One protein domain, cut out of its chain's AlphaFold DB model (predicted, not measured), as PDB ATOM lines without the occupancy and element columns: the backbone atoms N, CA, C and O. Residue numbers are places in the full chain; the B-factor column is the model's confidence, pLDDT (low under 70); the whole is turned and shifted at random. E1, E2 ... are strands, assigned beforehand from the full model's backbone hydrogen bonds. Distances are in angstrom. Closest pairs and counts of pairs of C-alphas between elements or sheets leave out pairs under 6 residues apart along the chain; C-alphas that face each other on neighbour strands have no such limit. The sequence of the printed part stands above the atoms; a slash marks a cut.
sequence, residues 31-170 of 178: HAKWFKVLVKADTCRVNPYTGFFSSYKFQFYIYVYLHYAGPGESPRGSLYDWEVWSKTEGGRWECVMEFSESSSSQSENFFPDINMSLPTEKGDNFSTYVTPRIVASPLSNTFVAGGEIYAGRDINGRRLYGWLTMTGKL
ATOM      1  N   HIS A  31     -12.298  13.492 -27.283       90.25
ATOM      2  CA  HIS A  31     -11.747  12.497 -28.201       90.25
ATOM      3  C   HIS A  31     -10.464  11.861 -27.646       90.25
ATOM      4  O   HIS A  31      -9.550  12.551 -27.176       90.25
ATOM      5  N   ALA A  32     -10.398  10.534 -27.752       90.31
ATOM      6  CA  ALA A  32      -9.291   9.694 -27.320       90.31
ATOM      7  C   ALA A  32      -8.904   9.916 -25.844       90.31
ATOM      8  O   ALA A  32      -7.725  10.053 -25.497       90.31
ATOM      9  N   LYS A  33      -9.902   9.997 -24.952       91.56
ATOM     10  CA  LYS A  33      -9.690  10.243 -23.517       91.56
ATOM     11  C   LYS A  33     -10.031   9.024 -22.675       91.56
ATOM     12  O   LYS A  33     -11.113   8.466 -22.789       91.56
ATOM     13  N   TRP A  34      -9.116   8.688 -21.768       94.06
ATOM     14  CA  TRP A  34      -9.288   7.646 -20.762       94.06
ATOM     15  C   TRP A  34      -9.596   8.248 -19.397       94.06
ATOM     16  O   TRP A  34      -8.894   9.142 -18.923       94.06
ATOM     17  N   PHE A  35     -10.595   7.702 -18.719       94.56
ATOM     18  CA  PHE A  35     -10.963   8.068 -17.359       94.56
ATOM     19  C   PHE A  35     -10.865   6.851 -16.455       94.56
ATOM     20  O   PHE A  35     -11.456   5.815 -16.739       94.56
ATOM     21  N   LYS A  36     -10.166   6.987 -15.326       95.62
ATOM     22  CA  LYS A  36     -10.250   6.013 -14.235       95.62
ATOM     23  C   LYS A  36     -11.373   6.444 -13.307       95.62
ATOM     24  O   LYS A  36     -11.278   7.512 -12.698       95.62
ATOM     25  N   VAL A  37     -12.409   5.624 -13.187       95.75
ATOM     26  CA  VAL A  37     -13.652   5.964 -12.492       95.75
ATOM     27  C   VAL A  37     -13.849   5.036 -11.297       95.75
ATOM     28  O   VAL A  37     -13.820   3.818 -11.427       95.75
ATOM     29  N   LEU A  38     -14.029   5.613 -10.112       96.50
ATOM     30  CA  LEU A  38     -14.464   4.918  -8.906       96.50
ATOM     31  C   LEU A  38     -15.986   4.838  -8.904       96.50
ATOM     32  O   LEU A  38     -16.654   5.875  -8.871       96.50
ATOM     33  N   VAL A  39     -16.509   3.620  -8.875       96.19
ATOM     34  CA  VAL A  39     -17.926   3.326  -8.681       96.19
ATOM     35  C   VAL A  39     -18.145   3.007  -7.209       96.19
ATOM     36  O   VAL A  39     -17.444   2.167  -6.644       96.19
ATOM     37  N   LYS A  40     -19.110   3.674  -6.580       96.56
ATOM     38  CA  LYS A  40     -19.587   3.362  -5.228       96.56
ATOM     39  C   LYS A  40     -21.075   3.081  -5.295       96.56
ATOM     40  O   LYS A  40     -21.833   3.965  -5.690       96.56
ATOM     41  N   ALA A  41     -21.473   1.884  -4.891       94.31
ATOM     42  CA  ALA A  41     -22.862   1.460  -4.870       94.31
ATOM     43  C   ALA A  41     -23.357   1.335  -3.425       94.31
ATOM     44  O   ALA A  41     -22.709   0.699  -2.585       94.31
ATOM     45  N   ASP A  42     -24.508   1.945  -3.149       94.25
ATOM     46  CA  ASP A  42     -25.267   1.743  -1.917       94.25
ATOM     47  C   ASP A  42     -26.516   0.941  -2.273       94.25
ATOM     48  O   ASP A  42     -27.421   1.439  -2.947       94.25
ATOM     49  N   THR A  43     -26.514  -0.342  -1.907       91.94
ATOM     50  CA  THR A  43     -27.540  -1.283  -2.358       91.94
ATOM     51  C   THR A  43     -28.225  -1.991  -1.199       91.94
ATOM     52  O   THR A  43     -27.687  -2.173  -0.102       91.94
ATOM     53  N   CYS A  44     -29.440  -2.432  -1.482       91.81
ATOM     54  CA  CYS A  44     -30.180  -3.411  -0.724       91.81
ATOM     55  C   CYS A  44     -30.160  -4.730  -1.495       91.81
ATOM     56  O   CYS A  44     -30.465  -4.794  -2.687       91.81
ATOM     57  N   ARG A  45     -29.831  -5.801  -0.783       93.56
ATOM     58  CA  ARG A  45     -29.811  -7.161  -1.299       93.56
ATOM     59  C   ARG A  45     -31.025  -7.931  -0.808       93.56
ATOM     60  O   ARG A  45     -31.237  -8.016   0.402       93.56
ATOM     61  N   VAL A  46     -31.751  -8.553  -1.732       92.50
ATOM     62  CA  VAL A  46     -32.905  -9.413  -1.440       92.50
ATOM     63  C   VAL A  46     -32.495 -10.872  -1.526       92.50
ATOM     64  O   VAL A  46     -32.032 -11.339  -2.571       92.50
ATOM     65  N   ASN A  47     -32.690 -11.613  -0.436       89.56
ATOM     66  CA  ASN A  47     -32.583 -13.065  -0.469       89.56
ATOM     67  C   ASN A  47     -33.840 -13.647  -1.147       89.56
ATOM     68  O   ASN A  47     -34.933 -13.490  -0.602       89.56
ATOM     69  N   PRO A  48     -33.721 -14.332  -2.300       83.81
ATOM     70  CA  PRO A  48     -34.884 -14.823  -3.035       83.81
ATOM     71  C   PRO A  48     -35.627 -15.956  -2.313       83.81
ATOM     72  O   PRO A  48     -36.795 -16.186  -2.602       83.81
ATOM     73  N   TYR A  49     -34.972 -16.651  -1.379       88.19
ATOM     74  CA  TYR A  49     -35.567 -17.768  -0.642       88.19
ATOM     75  C   TYR A  49     -36.331 -17.317   0.601       88.19
ATOM     76  O   TYR A  49     -37.303 -17.955   0.987       88.19
ATOM     77  N   THR A  50     -35.891 -16.232   1.243       90.38
ATOM     78  CA  THR A  50     -36.484 -15.756   2.503       90.38
ATOM     79  C   THR A  50     -37.236 -14.435   2.367       90.38
ATOM     80  O   THR A  50     -37.941 -14.045   3.289       90.38
ATOM     81  N   GLY A  51     -37.061 -13.711   1.259       89.25
ATOM     82  CA  GLY A  51     -37.626 -12.376   1.048       89.25
ATOM     83  C   GLY A  51     -36.973 -11.267   1.882       89.25
ATOM     84  O   GLY A  51     -37.337 -10.103   1.734       89.25
ATOM     85  N   PHE A  52     -36.000 -11.588   2.744       93.19
ATOM     86  CA  PHE A  52     -35.367 -10.596   3.612       93.19
ATOM     87  C   PHE A  52     -34.417  -9.674   2.850       93.19
ATOM     88  O   PHE A  52     -33.593 -10.113   2.038       93.19
ATOM     89  N   PHE A  53     -34.502  -8.390   3.196       93.69
ATOM     90  CA  PHE A  53     -33.606  -7.343   2.732       93.69
ATOM     91  C   PHE A  53     -32.413  -7.210   3.681       93.69
ATOM     92  O   PHE A  53     -32.543  -7.319   4.898       93.69
ATOM     93  N   SER A  54     -31.237  -6.949   3.118       94.06
ATOM     94  CA  SER A  54     -30.015  -6.645   3.865       94.06
ATOM     95  C   SER A  54     -29.233  -5.548   3.152       94.06
ATOM     96  O   SER A  54     -29.234  -5.507   1.923       94.06
ATOM     97  N   SER A  55     -28.566  -4.662   3.894       94.19
ATOM     98  CA  SER A  55     -27.672  -3.675   3.277       94.19
ATOM     99  C   SER A  55     -26.469  -4.382   2.646       94.19
ATOM    100  O   SER A  55     -25.914  -5.319   3.225       94.19
ATOM    101  N   TYR A  56     -26.076  -3.933   1.459       94.06
ATOM    102  CA  TYR A  56     -24.902  -4.411   0.745       94.06
ATOM    103  C   TYR A  56     -24.246  -3.226   0.034       94.06
ATOM    104  O   TYR A  56     -24.831  -2.614  -0.855       94.06
ATOM    105  N   LYS A  57     -23.035  -2.860   0.448       93.81
ATOM    106  CA  LYS A  57     -22.301  -1.729  -0.130       93.81
ATOM    107  C   LYS A  57     -20.994  -2.224  -0.704       93.81
ATOM    108  O   LYS A  57     -20.308  -3.033  -0.079       93.81
ATOM    109  N   PHE A  58     -20.633  -1.709  -1.866       92.19
ATOM    110  CA  PHE A  58     -19.383  -2.066  -2.516       92.19
ATOM    111  C   PHE A  58     -18.854  -0.902  -3.344       92.19
ATOM    112  O   PHE A  58     -19.569   0.034  -3.703       92.19
ATOM    113  N   GLN A  59     -17.555  -0.956  -3.608       95.44
ATOM    114  CA  GLN A  59     -16.875   0.005  -4.452       95.44
ATOM    115  C   GLN A  59     -15.795  -0.698  -5.260       95.44
ATOM    116  O   GLN A  59     -15.153  -1.627  -4.764       95.44
ATOM    117  N   PHE A  60     -15.596  -0.246  -6.487       94.81
ATOM    118  CA  PHE A  60     -14.601  -0.789  -7.402       94.81
ATOM    119  C   PHE A  60     -14.250   0.257  -8.460       94.81
ATOM    120  O   PHE A  60     -14.909   1.291  -8.576       94.81
ATOM    121  N   TYR A  61     -13.175   0.013  -9.202       95.56
ATOM    122  CA  TYR A  61     -12.764   0.891 -10.290       95.56
ATOM    123  C   TYR A  61     -13.181   0.310 -11.634       95.56
ATOM    124  O   TYR A  61     -13.069  -0.895 -11.842       95.56
ATOM    125  N   ILE A  62     -13.560   1.197 -12.546       96.44
ATOM    126  CA  ILE A  62     -13.668   0.935 -13.979       96.44
ATOM    127  C   ILE A  62     -12.781   1.924 -14.740       96.44
ATOM    128  O   ILE A  62     -12.343   2.944 -14.187       96.44
ATOM    129  N   TYR A  63     -12.544   1.641 -16.012       96.31
ATOM    130  CA  TYR A  63     -12.033   2.616 -16.963       96.31
ATOM    131  C   TYR A  63     -13.100   2.918 -18.008       96.31
ATOM    132  O   TYR A  63     -13.845   2.033 -18.414       96.31
ATOM    133  N   VAL A  64     -13.182   4.179 -18.409       95.75
ATOM    134  CA  VAL A  64     -14.053   4.634 -19.492       95.75
ATOM    135  C   VAL A  64     -13.174   5.282 -20.543       95.75
ATOM    136  O   VAL A  64     -12.384   6.171 -20.209       95.75
ATOM    137  N   TYR A  65     -13.306   4.845 -21.786       95.00
ATOM    138  CA  TYR A  65     -12.667   5.465 -22.934       95.00
ATOM    139  C   TYR A  65     -13.718   6.100 -23.840       95.00
ATOM    140  O   TYR A  65     -14.812   5.563 -24.001       95.00
ATOM    141  N   LEU A  66     -13.381   7.273 -24.376       92.94
ATOM    142  CA  LEU A  66     -14.236   8.054 -25.261       92.94
ATOM    143  C   LEU A  66     -13.504   8.345 -26.557       92.94
ATOM    144  O   LEU A  66     -12.421   8.944 -26.552       92.94
ATOM    145  N   HIS A  67     -14.136   7.993 -27.666       92.88
ATOM    146  CA  HIS A  67     -13.665   8.301 -29.001       92.88
ATOM    147  C   HIS A  67     -14.727   9.103 -29.747       92.88
ATOM    148  O   HIS A  67     -15.870   8.684 -29.858       92.88
ATOM    149  N   TYR A  68     -14.374  10.293 -30.232       91.88
ATOM    150  CA  TYR A  68     -15.298  11.069 -31.061       91.88
ATOM    151  C   TYR A  68     -15.505  10.367 -32.407       91.88
ATOM    152  O   TYR A  68     -14.540  10.233 -33.160       91.88
ATOM    153  N   ALA A  69     -16.745   9.972 -32.693       91.62
ATOM    154  CA  ALA A  69     -17.129   9.267 -33.914       91.62
ATOM    155  C   ALA A  69     -17.628  10.228 -35.007       91.62
ATOM    156  O   ALA A  69     -17.501   9.954 -36.200       91.62
ATOM    157  N   GLY A  70     -18.185  11.379 -34.616       90.31
ATOM    158  CA  GLY A  70     -18.707  12.360 -35.561       90.31
ATOM    159  C   GLY A  70     -19.783  13.272 -34.973       90.31
ATOM    160  O   GLY A  70     -20.067  13.235 -33.773       90.31
ATOM    161  N   PRO A  71     -20.399  14.131 -35.799       88.00
ATOM    162  CA  PRO A  71     -21.595  14.859 -35.393       88.00
ATOM    163  C   PRO A  71     -22.757  13.874 -35.183       88.00
ATOM    164  O   PRO A  71     -22.929  12.951 -35.976       88.00
ATOM    165  N   GLY A  72     -23.558  14.063 -34.134       84.19
ATOM    166  CA  GLY A  72     -24.784  13.291 -33.938       84.19
ATOM    167  C   GLY A  72     -25.970  13.853 -34.725       84.19
ATOM    168  O   GLY A  72     -25.900  14.916 -35.349       84.19
ATOM    169  N   GLU A  73     -27.084  13.125 -34.695       83.56
ATOM    170  CA  GLU A  73     -28.325  13.526 -35.362       83.56
ATOM    171  C   GLU A  73     -29.085  14.566 -34.538       83.56
ATOM    172  O   GLU A  73     -29.318  14.371 -33.346       83.56
ATOM    173  N   SER A  74     -29.538  15.652 -35.169       75.69
ATOM    174  CA  SER A  74     -30.418  16.630 -34.514       75.69
ATOM    175  C   SER A  74     -31.671  15.932 -33.951       75.69
ATOM    176  O   SER A  74     -32.306  15.172 -34.682       75.69
ATOM    177  N   PRO A  75     -32.064  16.168 -32.682       81.81
ATOM    178  CA  PRO A  75     -31.645  17.265 -31.803       81.81
ATOM    179  C   PRO A  75     -30.523  16.902 -30.810       81.81
ATOM    180  O   PRO A  75     -30.431  17.529 -29.753       81.81
ATOM    181  N   ARG A  76     -29.711  15.878 -31.081       83.06
ATOM    182  CA  ARG A  76     -28.591  15.438 -30.234       83.06
ATOM    183  C   ARG A  76     -27.291  16.180 -30.577       83.06
ATOM    184  O   ARG A  76     -27.214  16.894 -31.575       83.06
ATOM    185  N   GLY A  77     -26.307  16.079 -29.685       88.50
ATOM    186  CA  GLY A  77     -24.985  16.693 -29.823       88.50
ATOM    187  C   GLY A  77     -23.996  15.815 -30.592       88.50
ATOM    188  O   GLY A  77     -24.365  15.157 -31.555       88.50
ATOM    189  N   SER A  78     -22.729  15.816 -30.182       90.50
ATOM    190  CA  SER A  78     -21.668  14.990 -30.776       90.50
ATOM    191  C   SER A  78     -21.878  13.504 -30.473       90.50
ATOM    192  O   SER A  78     -22.273  13.155 -29.361       90.50
ATOM    193  N   LEU A  79     -21.567  12.631 -31.429       92.50
ATOM    194  CA  LEU A  79     -21.576  11.181 -31.243       92.50
ATOM    195  C   LEU A  79     -20.202  10.697 -30.769       92.50
ATOM    196  O   LEU A  79     -19.168  11.059 -31.342       92.50
ATOM    197  N   TYR A  80     -20.206   9.859 -29.739       92.94
ATOM    198  CA  TYR A  80     -19.014   9.256 -29.162       92.94
ATOM    199  C   TYR A  80     -19.152   7.742 -29.100       92.94
ATOM    200  O   TYR A  80     -20.192   7.250 -28.673       92.94
ATOM    201  N   ASP A  81     -18.088   7.026 -29.441       94.12
ATOM    202  CA  ASP A  81     -17.932   5.619 -29.090       94.12
ATOM    203  C   ASP A  81     -17.383   5.533 -27.665       94.12
ATOM    204  O   ASP A  81     -16.391   6.180 -27.306       94.12
ATOM    205  N   TRP A  82     -18.095   4.779 -26.840       93.75
ATOM    206  CA  TRP A  82     -17.811   4.532 -25.441       93.75
ATOM    207  C   TRP A  82     -17.325   3.109 -25.278       93.75
ATOM    208  O   TRP A  82     -18.025   2.163 -25.633       93.75
ATOM    209  N   GLU A  83     -16.185   2.962 -24.619       96.06
ATOM    210  CA  GLU A  83     -15.755   1.675 -24.099       96.06
ATOM    211  C   GLU A  83     -15.729   1.734 -22.579       96.06
ATOM    212  O   GLU A  83     -15.168   2.652 -21.969       96.06
ATOM    213  N   VAL A  84     -16.315   0.722 -21.955       95.56
ATOM    214  CA  VAL A  84     -16.280   0.548 -20.512       95.56
ATOM    215  C   VAL A  84     -15.496  -0.708 -20.200       95.56
ATOM    216  O   VAL A  84     -15.838  -1.812 -20.614       95.56
ATOM    217  N   TRP A  85     -14.447  -0.528 -19.415       96.62
ATOM    218  CA  TRP A  85     -13.531  -1.579 -19.023       96.62
ATOM    219  C   TRP A  85     -13.666  -1.844 -17.529       96.62
ATOM    220  O   TRP A  85     -13.543  -0.931 -16.707       96.62
ATOM    221  N   SER A  86     -13.892  -3.101 -17.164       94.94
ATOM    222  CA  SER A  86     -13.976  -3.539 -15.768       94.94
ATOM    223  C   SER A  86     -13.035  -4.711 -15.525       94.94
ATOM    224  O   SER A  86     -12.558  -5.357 -16.459       94.94
ATOM    225  N   LYS A  87     -12.751  -4.983 -14.252       92.00
ATOM    226  CA  LYS A  87     -12.047  -6.203 -13.875       92.00
ATOM    227  C   LYS A  87     -13.011  -7.375 -13.808       92.00
ATOM    228  O   LYS A  87     -14.017  -7.302 -13.104       92.00
ATOM    229  N   THR A  88     -12.647  -8.468 -14.461       84.44
ATOM    230  CA  THR A  88     -13.333  -9.754 -14.330       84.44
ATOM    231  C   THR A  88     -12.970 -10.451 -13.019       84.44
ATOM    232  O   THR A  88     -12.037 -10.050 -12.319       84.44
ATOM    233  N   GLU A  89     -13.694 -11.520 -12.679       82.31
ATOM    234  CA  GLU A  89     -13.441 -12.351 -11.488       82.31
ATOM    235  C   GLU A  89     -12.010 -12.930 -11.463       82.31
ATOM    236  O   GLU A  89     -11.419 -13.120 -10.404       82.31
ATOM    237  N   GLY A  90     -11.390 -13.115 -12.636       80.44
ATOM    238  CA  GLY A  90      -9.983 -13.511 -12.778       80.44
ATOM    239  C   GLY A  90      -8.967 -12.378 -12.571       80.44
ATOM    240  O   GLY A  90      -7.773 -12.578 -12.796       80.44
ATOM    241  N   GLY A  91      -9.419 -11.177 -12.198       86.19
ATOM    242  CA  GLY A  91      -8.584 -10.001 -11.940       86.19
ATOM    243  C   GLY A  91      -8.030  -9.308 -13.189       86.19
ATOM    244  O   GLY A  91      -7.212  -8.391 -13.058       86.19
ATOM    245  N   ARG A  92      -8.458  -9.723 -14.387       90.38
ATOM    246  CA  ARG A  92      -8.037  -9.151 -15.675       90.38
ATOM    247  C   ARG A  92      -8.947  -7.997 -16.074       90.38
ATOM    248  O   ARG A  92     -10.140  -8.040 -15.799       90.38
ATOM    249  N   TRP A  93      -8.375  -6.973 -16.702       93.88
ATOM    250  CA  TRP A  93      -9.149  -5.888 -17.303       93.88
ATOM    251  C   TRP A  93      -9.653  -6.323 -18.671       93.88
ATOM    252  O   TRP A  93      -8.864  -6.779 -19.492       93.88
ATOM    253  N   GLU A  94     -10.950  -6.166 -18.898       94.00
ATOM    254  CA  GLU A  94     -11.600  -6.496 -20.164       94.00
ATOM    255  C   GLU A  94     -12.601  -5.400 -20.526       94.00
ATOM    256  O   GLU A  94     -13.160  -4.745 -19.637       94.00
ATOM    257  N   CYS A  95     -12.803  -5.185 -21.829       94.69
ATOM    258  CA  CYS A  95     -13.860  -4.320 -22.328       94.69
ATOM    259  C   CYS A  95     -15.177  -5.061 -22.111       94.69
ATOM    260  O   CYS A  95     -15.451  -6.065 -22.767       94.69
ATOM    261  N   VAL A  96     -15.957  -4.620 -21.126       93.81
ATOM    262  CA  VAL A  96     -17.215  -5.287 -20.754       93.81
ATOM    263  C   VAL A  96     -18.400  -4.718 -21.516       93.81
ATOM    264  O   VAL A  96     -19.454  -5.348 -21.559       93.81
ATOM    265  N   MET A  97     -18.228  -3.539 -22.114       94.88
ATOM    266  CA  MET A  97     -19.210  -2.912 -22.983       94.88
ATOM    267  C   MET A  97     -18.548  -1.960 -23.966       94.88
ATOM    268  O   MET A  97     -17.676  -1.179 -23.589       94.88
ATOM    269  N   GLU A  98     -19.090  -1.947 -25.174       95.25
ATOM    270  CA  GLU A  98     -18.774  -0.995 -26.226       95.25
ATOM    271  C   GLU A  98     -20.086  -0.555 -26.878       95.25
ATOM    272  O   GLU A  98     -20.930  -1.393 -27.211       95.25
ATOM    273  N   PHE A  99     -20.307   0.752 -26.984       94.31
ATOM    274  CA  PHE A  99     -21.516   1.315 -27.583       94.31
ATOM    275  C   PHE A  99     -21.283   2.760 -28.011       94.31
ATOM    276  O   PHE A  99     -20.433   3.450 -27.458       94.31
ATOM    277  N   SER A 100     -22.079   3.250 -28.955       93.19
ATOM    278  CA  SER A 100     -22.057   4.659 -29.344       93.19
ATOM    279  C   SER A 100     -23.169   5.420 -28.628       93.19
ATOM    280  O   SER A 100     -24.309   4.959 -28.586       93.19
ATOM    281  N   GLU A 101     -22.863   6.602 -28.099       92.50
ATOM    282  CA  GLU A 101     -23.847   7.471 -27.463       92.50
ATOM    283  C   GLU A 101     -23.632   8.936 -27.833       92.50
ATOM    284  O   GLU A 101     -22.506   9.419 -27.992       92.50
ATOM    285  N   SER A 102     -24.739   9.660 -27.985       91.62
ATOM    286  CA  SER A 102     -24.693  11.085 -28.300       91.62
ATOM    287  C   SER A 102     -24.676  11.930 -27.035       91.62
ATOM    288  O   SER A 102     -25.455  11.712 -26.108       91.62
ATOM    289  N   SER A 103     -23.856  12.974 -27.026       90.50
ATOM    290  CA  SER A 103     -23.967  14.017 -26.017       90.50
ATOM    291  C   SER A 103     -25.281  14.795 -26.174       90.50
ATOM    292  O   SER A 103     -25.959  14.755 -27.207       90.50
ATOM    293  N   SER A 104     -25.619  15.600 -25.172       87.94
ATOM    294  CA  SER A 104     -26.655  16.620 -25.306       87.94
ATOM    295  C   SER A 104     -26.276  17.651 -26.370       87.94
ATOM    296  O   SER A 104     -25.107  18.016 -26.511       87.94
ATOM    297  N   SER A 105     -27.273  18.168 -27.090       86.19
ATOM    298  CA  SER A 105     -27.097  19.277 -28.039       86.19
ATOM    299  C   SER A 105     -26.727  20.597 -27.375       86.19
ATOM    300  O   SER A 105     -26.201  21.488 -28.036       86.19
ATOM    301  N   GLN A 106     -26.985  20.737 -26.074       85.25
ATOM    302  CA  GLN A 106     -26.661  21.949 -25.320       85.25
ATOM    303  C   GLN A 106     -25.258  21.902 -24.709       85.25
ATOM    304  O   GLN A 106     -24.701  22.937 -24.352       85.25
ATOM    305  N   SER A 107     -24.700  20.704 -24.532       84.25
ATOM    306  CA  SER A 107     -23.421  20.503 -23.863       84.25
ATOM    307  C   SER A 107     -22.831  19.156 -24.248       84.25
ATOM    308  O   SER A 107     -23.348  18.116 -23.848       84.25
ATOM    309  N   GLU A 108     -21.677  19.181 -24.907       82.44
ATOM    310  CA  GLU A 108     -20.898  17.976 -25.213       82.44
ATOM    311  C   GLU A 108     -20.483  17.196 -23.956       82.44
ATOM    312  O   GLU A 108     -20.443  15.973 -23.924       82.44
ATOM    313  N   ASN A 109     -20.246  17.927 -22.876       86.81
ATOM    314  CA  ASN A 109     -19.815  17.410 -21.585       86.81
ATOM    315  C   ASN A 109     -20.925  16.705 -20.789       86.81
ATOM    316  O   ASN A 109     -20.758  16.447 -19.596       86.81
ATOM    317  N   PHE A 110     -22.080  16.462 -21.402       88.38
ATOM    318  CA  PHE A 110     -23.240  15.880 -20.748       88.38
ATOM    319  C   PHE A 110     -23.870  14.825 -21.651       88.38
ATOM    320  O   PHE A 110     -24.258  15.130 -22.777       88.38
ATOM    321  N   PHE A 111     -23.988  13.603 -21.140       90.25
ATOM    322  CA  PHE A 111     -24.553  12.466 -21.858       90.25
ATOM    323  C   PHE A 111     -25.834  12.020 -21.146       90.25
ATOM    324  O   PHE A 111     -25.770  11.660 -19.966       90.25
ATOM    325  N   PRO A 112     -26.998  12.098 -21.811       83.44
ATOM    326  CA  PRO A 112     -28.256  11.680 -21.212       83.44
ATOM    327  C   PRO A 112     -28.338  10.149 -21.136       83.44
ATOM    328  O   PRO A 112     -28.210   9.475 -22.148       83.44
ATOM    329  N   ASP A 113     -28.572   9.639 -19.926       83.00
ATOM    330  CA  ASP A 113     -29.045   8.282 -19.610       83.00
ATOM    331  C   ASP A 113     -28.353   7.125 -20.344       83.00
ATOM    332  O   ASP A 113     -28.957   6.360 -21.094       83.00
ATOM    333  N   ILE A 114     -27.072   6.946 -20.039       89.88
ATOM    334  CA  ILE A 114     -26.270   5.824 -20.509       89.88
ATOM    335  C   ILE A 114     -26.633   4.556 -19.741       89.88
ATOM    336  O   ILE A 114     -26.480   4.489 -18.517       89.88
ATOM    337  N   ASN A 115     -27.041   3.517 -20.467       90.69
ATOM    338  CA  ASN A 115     -27.185   2.182 -19.902       90.69
ATOM    339  C   ASN A 115     -25.810   1.534 -19.707       90.69
ATOM    340  O   ASN A 115     -25.007   1.484 -20.637       90.69
ATOM    341  N   MET A 116     -25.546   1.005 -18.514       91.31
ATOM    342  CA  MET A 116     -24.333   0.251 -18.235       91.31
ATOM    343  C   MET A 116     -24.621  -1.065 -17.524       91.31
ATOM    344  O   MET A 116     -25.313  -1.083 -16.513       91.31
ATOM    345  N   SER A 117     -24.008  -2.150 -17.997       91.44
ATOM    346  CA  SER A 117     -23.858  -3.418 -17.288       91.44
ATOM    347  C   SER A 117     -22.420  -3.551 -16.795       91.44
ATOM    348  O   SER A 117     -21.482  -3.592 -17.587       91.44
ATOM    349  N   LEU A 118     -22.243  -3.617 -15.480       91.44
ATOM    350  CA  LEU A 118     -20.939  -3.597 -14.835       91.44
ATOM    351  C   LEU A 118     -20.733  -4.866 -14.002       91.44
ATOM    352  O   LEU A 118     -21.317  -4.988 -12.918       91.44
ATOM    353  N   PRO A 119     -19.873  -5.795 -14.455       91.75
ATOM    354  CA  PRO A 119     -19.355  -6.843 -13.595       91.75
ATOM    355  C   PRO A 119     -18.271  -6.277 -12.668       91.75
ATOM    356  O   PRO A 119     -17.594  -5.293 -12.985       91.75
ATOM    357  N   THR A 120     -18.086  -6.923 -11.524       90.88
ATOM    358  CA  THR A 120     -17.054  -6.596 -10.537       90.88
ATOM    359  C   THR A 120     -16.037  -7.728 -10.412       90.88
ATOM    360  O   THR A 120     -16.348  -8.892 -10.662       90.88
ATOM    361  N   GLU A 121     -14.844  -7.411  -9.900       90.56
ATOM    362  CA  GLU A 121     -13.800  -8.411  -9.609       90.56
ATOM    363  C   GLU A 121     -14.226  -9.460  -8.565       90.56
ATOM    364  O   GLU A 121     -13.554 -10.470  -8.395       90.56
ATOM    365  N   LYS A 122     -15.335  -9.222  -7.852       89.94
ATOM    366  CA  LYS A 122     -15.895 -10.121  -6.836       89.94
ATOM    367  C   LYS A 122     -17.064 -10.962  -7.353       89.94
ATOM    368  O   LYS A 122     -17.742 -11.577  -6.541       89.94
ATOM    369  N   GLY A 123     -17.345 -10.947  -8.656       88.12
ATOM    370  CA  GLY A 123     -18.434 -11.719  -9.265       88.12
ATOM    371  C   GLY A 123     -19.827 -11.086  -9.144       88.12
ATOM    372  O   GLY A 123     -20.782 -11.616  -9.706       88.12
ATOM    373  N   ASP A 124     -19.967  -9.938  -8.468       91.31
ATOM    374  CA  ASP A 124     -21.210  -9.159  -8.508       91.31
ATOM    375  C   ASP A 124     -21.381  -8.542  -9.910       91.31
ATOM    376  O   ASP A 124     -20.398  -8.095 -10.505       91.31
ATOM    377  N   ASN A 125     -22.609  -8.475 -10.429       92.19
ATOM    378  CA  ASN A 125     -22.924  -7.822 -11.704       92.19
ATOM    379  C   ASN A 125     -24.236  -7.046 -11.595       92.19
ATOM    380  O   ASN A 125     -25.212  -7.534 -11.019       92.19
ATOM    381  N   PHE A 126     -24.285  -5.844 -12.155       92.38
ATOM    382  CA  PHE A 126     -25.471  -5.001 -12.111       92.38
ATOM    383  C   PHE A 126     -25.619  -4.153 -13.369       92.38
ATOM    384  O   PHE A 126     -24.647  -3.836 -14.046       92.38
ATOM    385  N   SER A 127     -26.858  -3.774 -13.651       92.94
ATOM    386  CA  SER A 127     -27.256  -2.896 -14.734       92.94
ATOM    387  C   SER A 127     -27.845  -1.604 -14.172       92.94
ATOM    388  O   SER A 127     -28.614  -1.614 -13.204       92.94
ATOM    389  N   THR A 128     -27.453  -0.484 -14.762       92.88
ATOM    390  CA  THR A 128     -27.760   0.862 -14.282       92.88
ATOM    391  C   THR A 128     -28.009   1.806 -15.450       92.88
ATOM    392  O   THR A 128     -27.446   1.619 -16.524       92.88
ATOM    393  N   TYR A 129     -28.825   2.833 -15.229       90.44
ATOM    394  CA  TYR A 129     -28.807   4.028 -16.069       90.44
ATOM    395  C   TYR A 129     -28.054   5.112 -15.321       90.44
ATOM    396  O   TYR A 129     -28.393   5.422 -14.178       90.44
ATOM    397  N   VAL A 130     -27.031   5.668 -15.956       91.69
ATOM    398  CA  VAL A 130     -26.235   6.755 -15.397       91.69
ATOM    399  C   VAL A 130     -26.292   7.951 -16.321       91.69
ATOM    400  O   VAL A 130     -26.340   7.801 -17.535       91.69
ATOM    401  N   THR A 131     -26.215   9.145 -15.754       90.31
ATOM    402  CA  THR A 131     -26.163  10.382 -16.538       90.31
ATOM    403  C   THR A 131     -24.796  11.046 -16.334       90.31
ATOM    404  O   THR A 131     -24.603  11.767 -15.346       90.31
ATOM    405  N   PRO A 132     -23.792  10.780 -17.192       90.25
ATOM    406  CA  PRO A 132     -22.466  11.349 -17.023       90.25
ATOM    407  C   PRO A 132     -22.416  12.838 -17.341       90.25
ATOM    408  O   PRO A 132     -22.883  13.314 -18.377       90.25
ATOM    409  N   ARG A 133     -21.722  13.562 -16.470       88.88
ATOM    410  CA  ARG A 133     -21.212  14.902 -16.707       88.88
ATOM    411  C   ARG A 133     -19.692  14.870 -16.632       88.88
ATOM    412  O   ARG A 133     -19.116  14.574 -15.584       88.88
ATOM    413  N   ILE A 134     -19.045  15.211 -17.736       86.00
ATOM    414  CA  ILE A 134     -17.590  15.259 -17.843       86.00
ATOM    415  C   ILE A 134     -17.177  16.717 -17.847       86.00
ATOM    416  O   ILE A 134     -17.370  17.431 -18.818       86.00
ATOM    417  N   VAL A 135     -16.633  17.207 -16.741       75.94
ATOM    418  CA  VAL A 135     -16.185  18.595 -16.677       75.94
ATOM    419  C   VAL A 135     -14.773  18.651 -17.233       75.94
ATOM    420  O   VAL A 135     -13.825  18.266 -16.551       75.94
ATOM    421  N   ALA A 136     -14.633  19.126 -18.469       62.25
ATOM    422  CA  ALA A 136     -13.332  19.475 -19.011       62.25
ATOM    423  C   ALA A 136     -12.860  20.797 -18.386       62.25
ATOM    424  O   ALA A 136     -13.536  21.819 -18.514       62.25
ATOM    425  N   SER A 137     -11.725  20.798 -17.686       56.66
ATOM    426  CA  SER A 137     -11.106  22.037 -17.203       56.66
ATOM    427  C   SER A 137      -9.626  22.072 -17.576       56.66
ATOM    428  O   SER A 137      -9.002  21.013 -17.660       56.66
ATOM    429  N   PRO A 138      -9.025  23.267 -17.733       48.84
ATOM    430  CA  PRO A 138      -7.612  23.400 -18.093       48.84
ATOM    431  C   PRO A 138      -6.642  22.689 -17.136       48.84
ATOM    432  O   PRO A 138      -5.501  22.431 -17.504       48.84
ATOM    433  N   LEU A 139      -7.081  22.396 -15.905       54.53
ATOM    434  CA  LEU A 139      -6.259  21.807 -14.845       54.53
ATOM    435  C   LEU A 139      -6.635  20.354 -14.519       54.53
ATOM    436  O   LEU A 139      -5.824  19.624 -13.954       54.53
ATOM    437  N   SER A 140      -7.855  19.920 -14.844       60.72
ATOM    438  CA  SER A 140      -8.301  18.536 -14.649       60.72
ATOM    439  C   SER A 140      -9.602  18.261 -15.398       60.72
ATOM    440  O   SER A 140     -10.546  19.041 -15.288       60.72
ATOM    441  N   ASN A 141      -9.690  17.132 -16.097       70.69
ATOM    442  CA  ASN A 141     -10.979  16.639 -16.576       70.69
ATOM    443  C   ASN A 141     -11.533  15.660 -15.539       70.69
ATOM    444  O   ASN A 141     -10.864  14.678 -15.187       70.69
ATOM    445  N   THR A 142     -12.728  15.944 -15.027       85.31
ATOM    446  CA  THR A 142     -13.405  15.109 -14.031       85.31
ATOM    447  C   THR A 142     -14.624  14.434 -14.633       85.31
ATOM    448  O   THR A 142     -15.418  15.052 -15.334       85.31
ATOM    449  N   PHE A 143     -14.766  13.146 -14.343       89.75
ATOM    450  CA  PHE A 143     -15.937  12.349 -14.681       89.75
ATOM    451  C   PHE A 143     -16.836  12.288 -13.450       89.75
ATOM    452  O   PHE A 143     -16.369  11.893 -12.381       89.75
ATOM    453  N   VAL A 144     -18.104  12.660 -13.580       91.88
ATOM    454  CA  VAL A 144     -19.092  12.509 -12.510       91.88
ATOM    455  C   VAL A 144     -20.359  11.922 -13.102       91.88
ATOM    456  O   VAL A 144     -20.877  12.449 -14.078       91.88
ATOM    457  N   ALA A 145     -20.877  10.859 -12.504       91.56
ATOM    458  CA  ALA A 145     -22.195  10.339 -12.836       91.56
ATOM    459  C   ALA A 145     -22.892   9.820 -11.576       91.56
ATOM    460  O   ALA A 145     -22.248   9.462 -10.585       91.56
ATOM    461  N   GLY A 146     -24.213   9.779 -11.623       89.75
ATOM    462  CA  GLY A 146     -25.053   9.087 -10.653       89.75
ATOM    463  C   GLY A 146     -26.096   8.280 -11.408       89.75
ATOM    464  O   GLY A 146     -26.408   8.614 -12.551       89.75
ATOM    465  N   GLY A 147     -26.590   7.216 -10.785       89.31
ATOM    466  CA  GLY A 147     -27.569   6.350 -11.421       89.31
ATOM    467  C   GLY A 147     -28.258   5.405 -10.458       89.31
ATOM    468  O   GLY A 147     -27.771   5.138  -9.356       89.31
ATOM    469  N   GLU A 148     -29.395   4.887 -10.900       91.12
ATOM    470  CA  GLU A 148     -30.135   3.843 -10.203       91.12
ATOM    471  C   GLU A 148     -29.720   2.469 -10.732       91.12
ATOM    472  O   GLU A 148     -29.470   2.285 -11.927       91.12
ATOM    473  N   ILE A 149     -29.639   1.489  -9.836       92.19
ATOM    474  CA  ILE A 149     -29.432   0.084 -10.181       92.19
ATOM    475  C   ILE A 149     -30.810  -0.545 -10.337       92.19
ATOM    476  O   ILE A 149     -31.494  -0.819  -9.349       92.19
ATOM    477  N   TYR A 150     -31.213  -0.771 -11.587       89.06
ATOM    478  CA  TYR A 150     -32.528  -1.324 -11.910       89.06
ATOM    479  C   TYR A 150     -32.531  -2.860 -11.935       89.06
ATOM    480  O   TYR A 150     -33.578  -3.489 -11.776       89.06
ATOM    481  N   ALA A 151     -31.365  -3.481 -12.119       89.69
ATOM    482  CA  ALA A 151     -31.193  -4.924 -12.050       89.69
ATOM    483  C   ALA A 151     -29.776  -5.269 -11.592       89.69
ATOM    484  O   ALA A 151     -28.821  -4.597 -11.953       89.69
ATOM    485  N   GLY A 152     -29.606  -6.343 -10.832       92.06
ATOM    486  CA  GLY A 152     -28.277  -6.822 -10.472       92.06
ATOM    487  C   GLY A 152     -28.324  -8.034  -9.568       92.06
ATOM    488  O   GLY A 152     -29.380  -8.380  -9.024       92.06
ATOM    489  N   ARG A 153     -27.183  -8.702  -9.431       93.69
ATOM    490  CA  ARG A 153     -26.997  -9.855  -8.557       93.69
ATOM    491  C   ARG A 153     -25.632  -9.813  -7.892       93.69
ATOM    492  O   ARG A 153     -24.656  -9.406  -8.517       93.69
ATOM    493  N   ASP A 154     -25.589 -10.253  -6.640       92.56
ATOM    494  CA  ASP A 154     -24.321 -10.557  -5.984       92.56
ATOM    495  C   ASP A 154     -23.761 -11.912  -6.460       92.56
ATOM    496  O   ASP A 154     -24.463 -12.677  -7.131       92.56
ATOM    497  N   ILE A 155     -22.527 -12.240  -6.066       89.94
ATOM    498  CA  ILE A 155     -21.881 -13.536  -6.365       89.94
ATOM    499  C   ILE A 155     -22.720 -14.761  -5.944       89.94
ATOM    500  O   ILE A 155     -22.591 -15.843  -6.507       89.94
ATOM    501  N   ASN A 156     -23.632 -14.604  -4.978       89.69
ATOM    502  CA  ASN A 156     -24.518 -15.669  -4.500       89.69
ATOM    503  C   ASN A 156     -25.884 -15.674  -5.211       89.69
ATOM    504  O   ASN A 156     -26.823 -16.326  -4.748       89.69
ATOM    505  N   GLY A 157     -26.038 -14.912  -6.296       88.44
ATOM    506  CA  GLY A 157     -27.265 -14.820  -7.084       88.44
ATOM    507  C   GLY A 157     -28.396 -14.023  -6.425       88.44
ATOM    508  O   GLY A 157     -29.522 -14.033  -6.936       88.44
ATOM    509  N   ARG A 158     -28.144 -13.333  -5.308       92.12
ATOM    510  CA  ARG A 158     -29.151 -12.524  -4.604       92.12
ATOM    511  C   ARG A 158     -29.348 -11.207  -5.336       92.12
ATOM    512  O   ARG A 158     -28.376 -10.580  -5.743       92.12
ATOM    513  N   ARG A 159     -30.600 -10.767  -5.489       93.38
ATOM    514  CA  ARG A 159     -30.912  -9.557  -6.265       93.38
ATOM    515  C   ARG A 159     -30.415  -8.301  -5.559       93.38
ATOM    516  O   ARG A 159     -30.588  -8.180  -4.347       93.38
ATOM    517  N   LEU A 160     -29.852  -7.379  -6.334       93.94
ATOM    518  CA  LEU A 160     -29.370  -6.075  -5.888       93.94
ATOM    519  C   LEU A 160     -30.273  -4.965  -6.434       93.94
ATOM    520  O   LEU A 160     -30.631  -4.982  -7.610       93.94
ATOM    521  N   TYR A 161     -30.596  -4.003  -5.574       91.44
ATOM    522  CA  TYR A 161     -31.334  -2.780  -5.897       91.44
ATOM    523  C   TYR A 161     -30.704  -1.607  -5.157       91.44
ATOM    524  O   TYR A 161     -30.229  -1.788  -4.038       91.44
ATOM    525  N   GLY A 162     -30.723  -0.405  -5.719       93.38
ATOM    526  CA  GLY A 162     -30.201   0.776  -5.032       93.38
ATOM    527  C   GLY A 162     -29.726   1.834  -6.006       93.38
ATOM    528  O   GLY A 162     -30.248   1.945  -7.112       93.38
ATOM    529  N   TRP A 163     -28.715   2.590  -5.602       94.31
ATOM    530  CA  TRP A 163     -28.120   3.632  -6.430       94.31
ATOM    531  C   TRP A 163     -26.601   3.557  -6.385       94.31
ATOM    532  O   TRP A 163     -25.991   2.938  -5.508       94.31
ATOM    533  N   LEU A 164     -25.980   4.228  -7.345       94.88
ATOM    534  CA  LEU A 164     -24.542   4.361  -7.409       94.88
ATOM    535  C   LEU A 164     -24.113   5.782  -7.728       94.88
ATOM    536  O   LEU A 164     -24.852   6.600  -8.275       94.88
ATOM    537  N   THR A 165     -22.866   6.051  -7.373       95.62
ATOM    538  CA  THR A 165     -22.144   7.257  -7.759       95.62
ATOM    539  C   THR A 165     -20.855   6.854  -8.451       95.62
ATOM    540  O   THR A 165     -20.207   5.873  -8.079       95.62
ATOM    541  N   MET A 166     -20.483   7.621  -9.465       95.75
ATOM    542  CA  MET A 166     -19.288   7.418 -10.265       95.75
ATOM    543  C   MET A 166     -18.480   8.702 -10.245       95.75
ATOM    544  O   MET A 166     -18.987   9.773 -10.575       95.75
ATOM    545  N   THR A 167     -17.215   8.604  -9.854       95.44
ATOM    546  CA  THR A 167     -16.299   9.750  -9.842       95.44
ATOM    547  C   THR A 167     -14.971   9.340 -10.436       95.44
ATOM    548  O   THR A 167     -14.385   8.344 -10.026       95.44
ATOM    549  N   GLY A 168     -14.476  10.090 -11.408       94.50
ATOM    550  CA  GLY A 168     -13.263   9.729 -12.118       94.50
ATOM    551  C   GLY A 168     -12.417  10.914 -12.520       94.50
ATOM    552  O   GLY A 168     -12.834  12.072 -12.465       94.50
ATOM    553  N   LYS A 169     -11.188  10.595 -12.914       92.50
ATOM    554  CA  LYS A 169     -10.206  11.555 -13.408       92.50
ATOM    555  C   LYS A 169      -9.616  11.053 -14.710       92.50
ATOM    556  O   LYS A 169      -9.469   9.842 -14.892       92.50
ATOM    557  N   LEU A 170      -9.251  11.995 -15.571       91.81
ATOM    558  CA  LEU A 170      -8.470  11.700 -16.762       91.81
ATOM    559  C   LEU A 170      -7.152  11.021 -16.384       91.81
ATOM    560  O   LEU A 170      -6.474  11.427 -15.438       91.81
TER     561      LEU A 170
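This is residues 31 to 170 of the 178 residues of an uncharacterized protein of Acidobacteria bacterium (UniProt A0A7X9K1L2). Nine strands form one twisted sheet that wraps round into a barrel, nearly closed, with its seam between E4 and E5. The long E1 and E2 hairpin makes part of the wall, and the short strand E7 lies beside one end of E8. The printed part has 140 residues, no named helix and strands E1 to E9 in that order along the chain; the class is all strand, and the branched sheet's neighbours are antiparallel. It is compact, with a radius of gyration of the C-alphas of 15.9 A, and elongated, spanning 50 by 31 by 25 A.

E2, residues 53 to 71, is the longest strand at 45.7 A and bends by 72 degrees at residue 68. E1, residues 33 to 46, spans 37.6 A from C-alpha 33 at (-9.690, 10.243, -23.517). E3 is residues 76 to 87, 31.8 A; E4 93 to 104, 29.6 A; E5 114 to 119; E6 125 to 130; E7 133 to 135; E8 142 to 153, 28.9 A. E9, residues 159 to 170, spans 32.6 A and ends at (-8.470, 11.700, -16.762).

E1 to E4 form a meander, each strand the antiparallel neighbour of the one before, with N 35 and O 64 at 2.8 A, N 63 and O 85 at 2.8 A, and N 82 and O 99 at 2.8 A. E9 lies on the other side of E1 from E2, with N 38 and O 167 at 2.8 A. E7, E8 and E9 form a second meander, with N 133 and O 144 at 2.8 A and N 145 and O 166 at 2.9 A. E6 lies on the same side of E8 as E7, with N 127 and O 151 at 2.7 A. E5 and E6 are a hairpin, with N 116 and O 128 at 2.8 A. The closest C-alphas of E4 and E5, both edge strands, are those of Val 96 and Leu 118, 7.2 A apart.

The two C-alphas farthest apart, those of Thr 50 and Pro 138, are 52.8 A apart. The printed part has no cut and no long link. Residues 136 to 140 are under 70 in pLDDT.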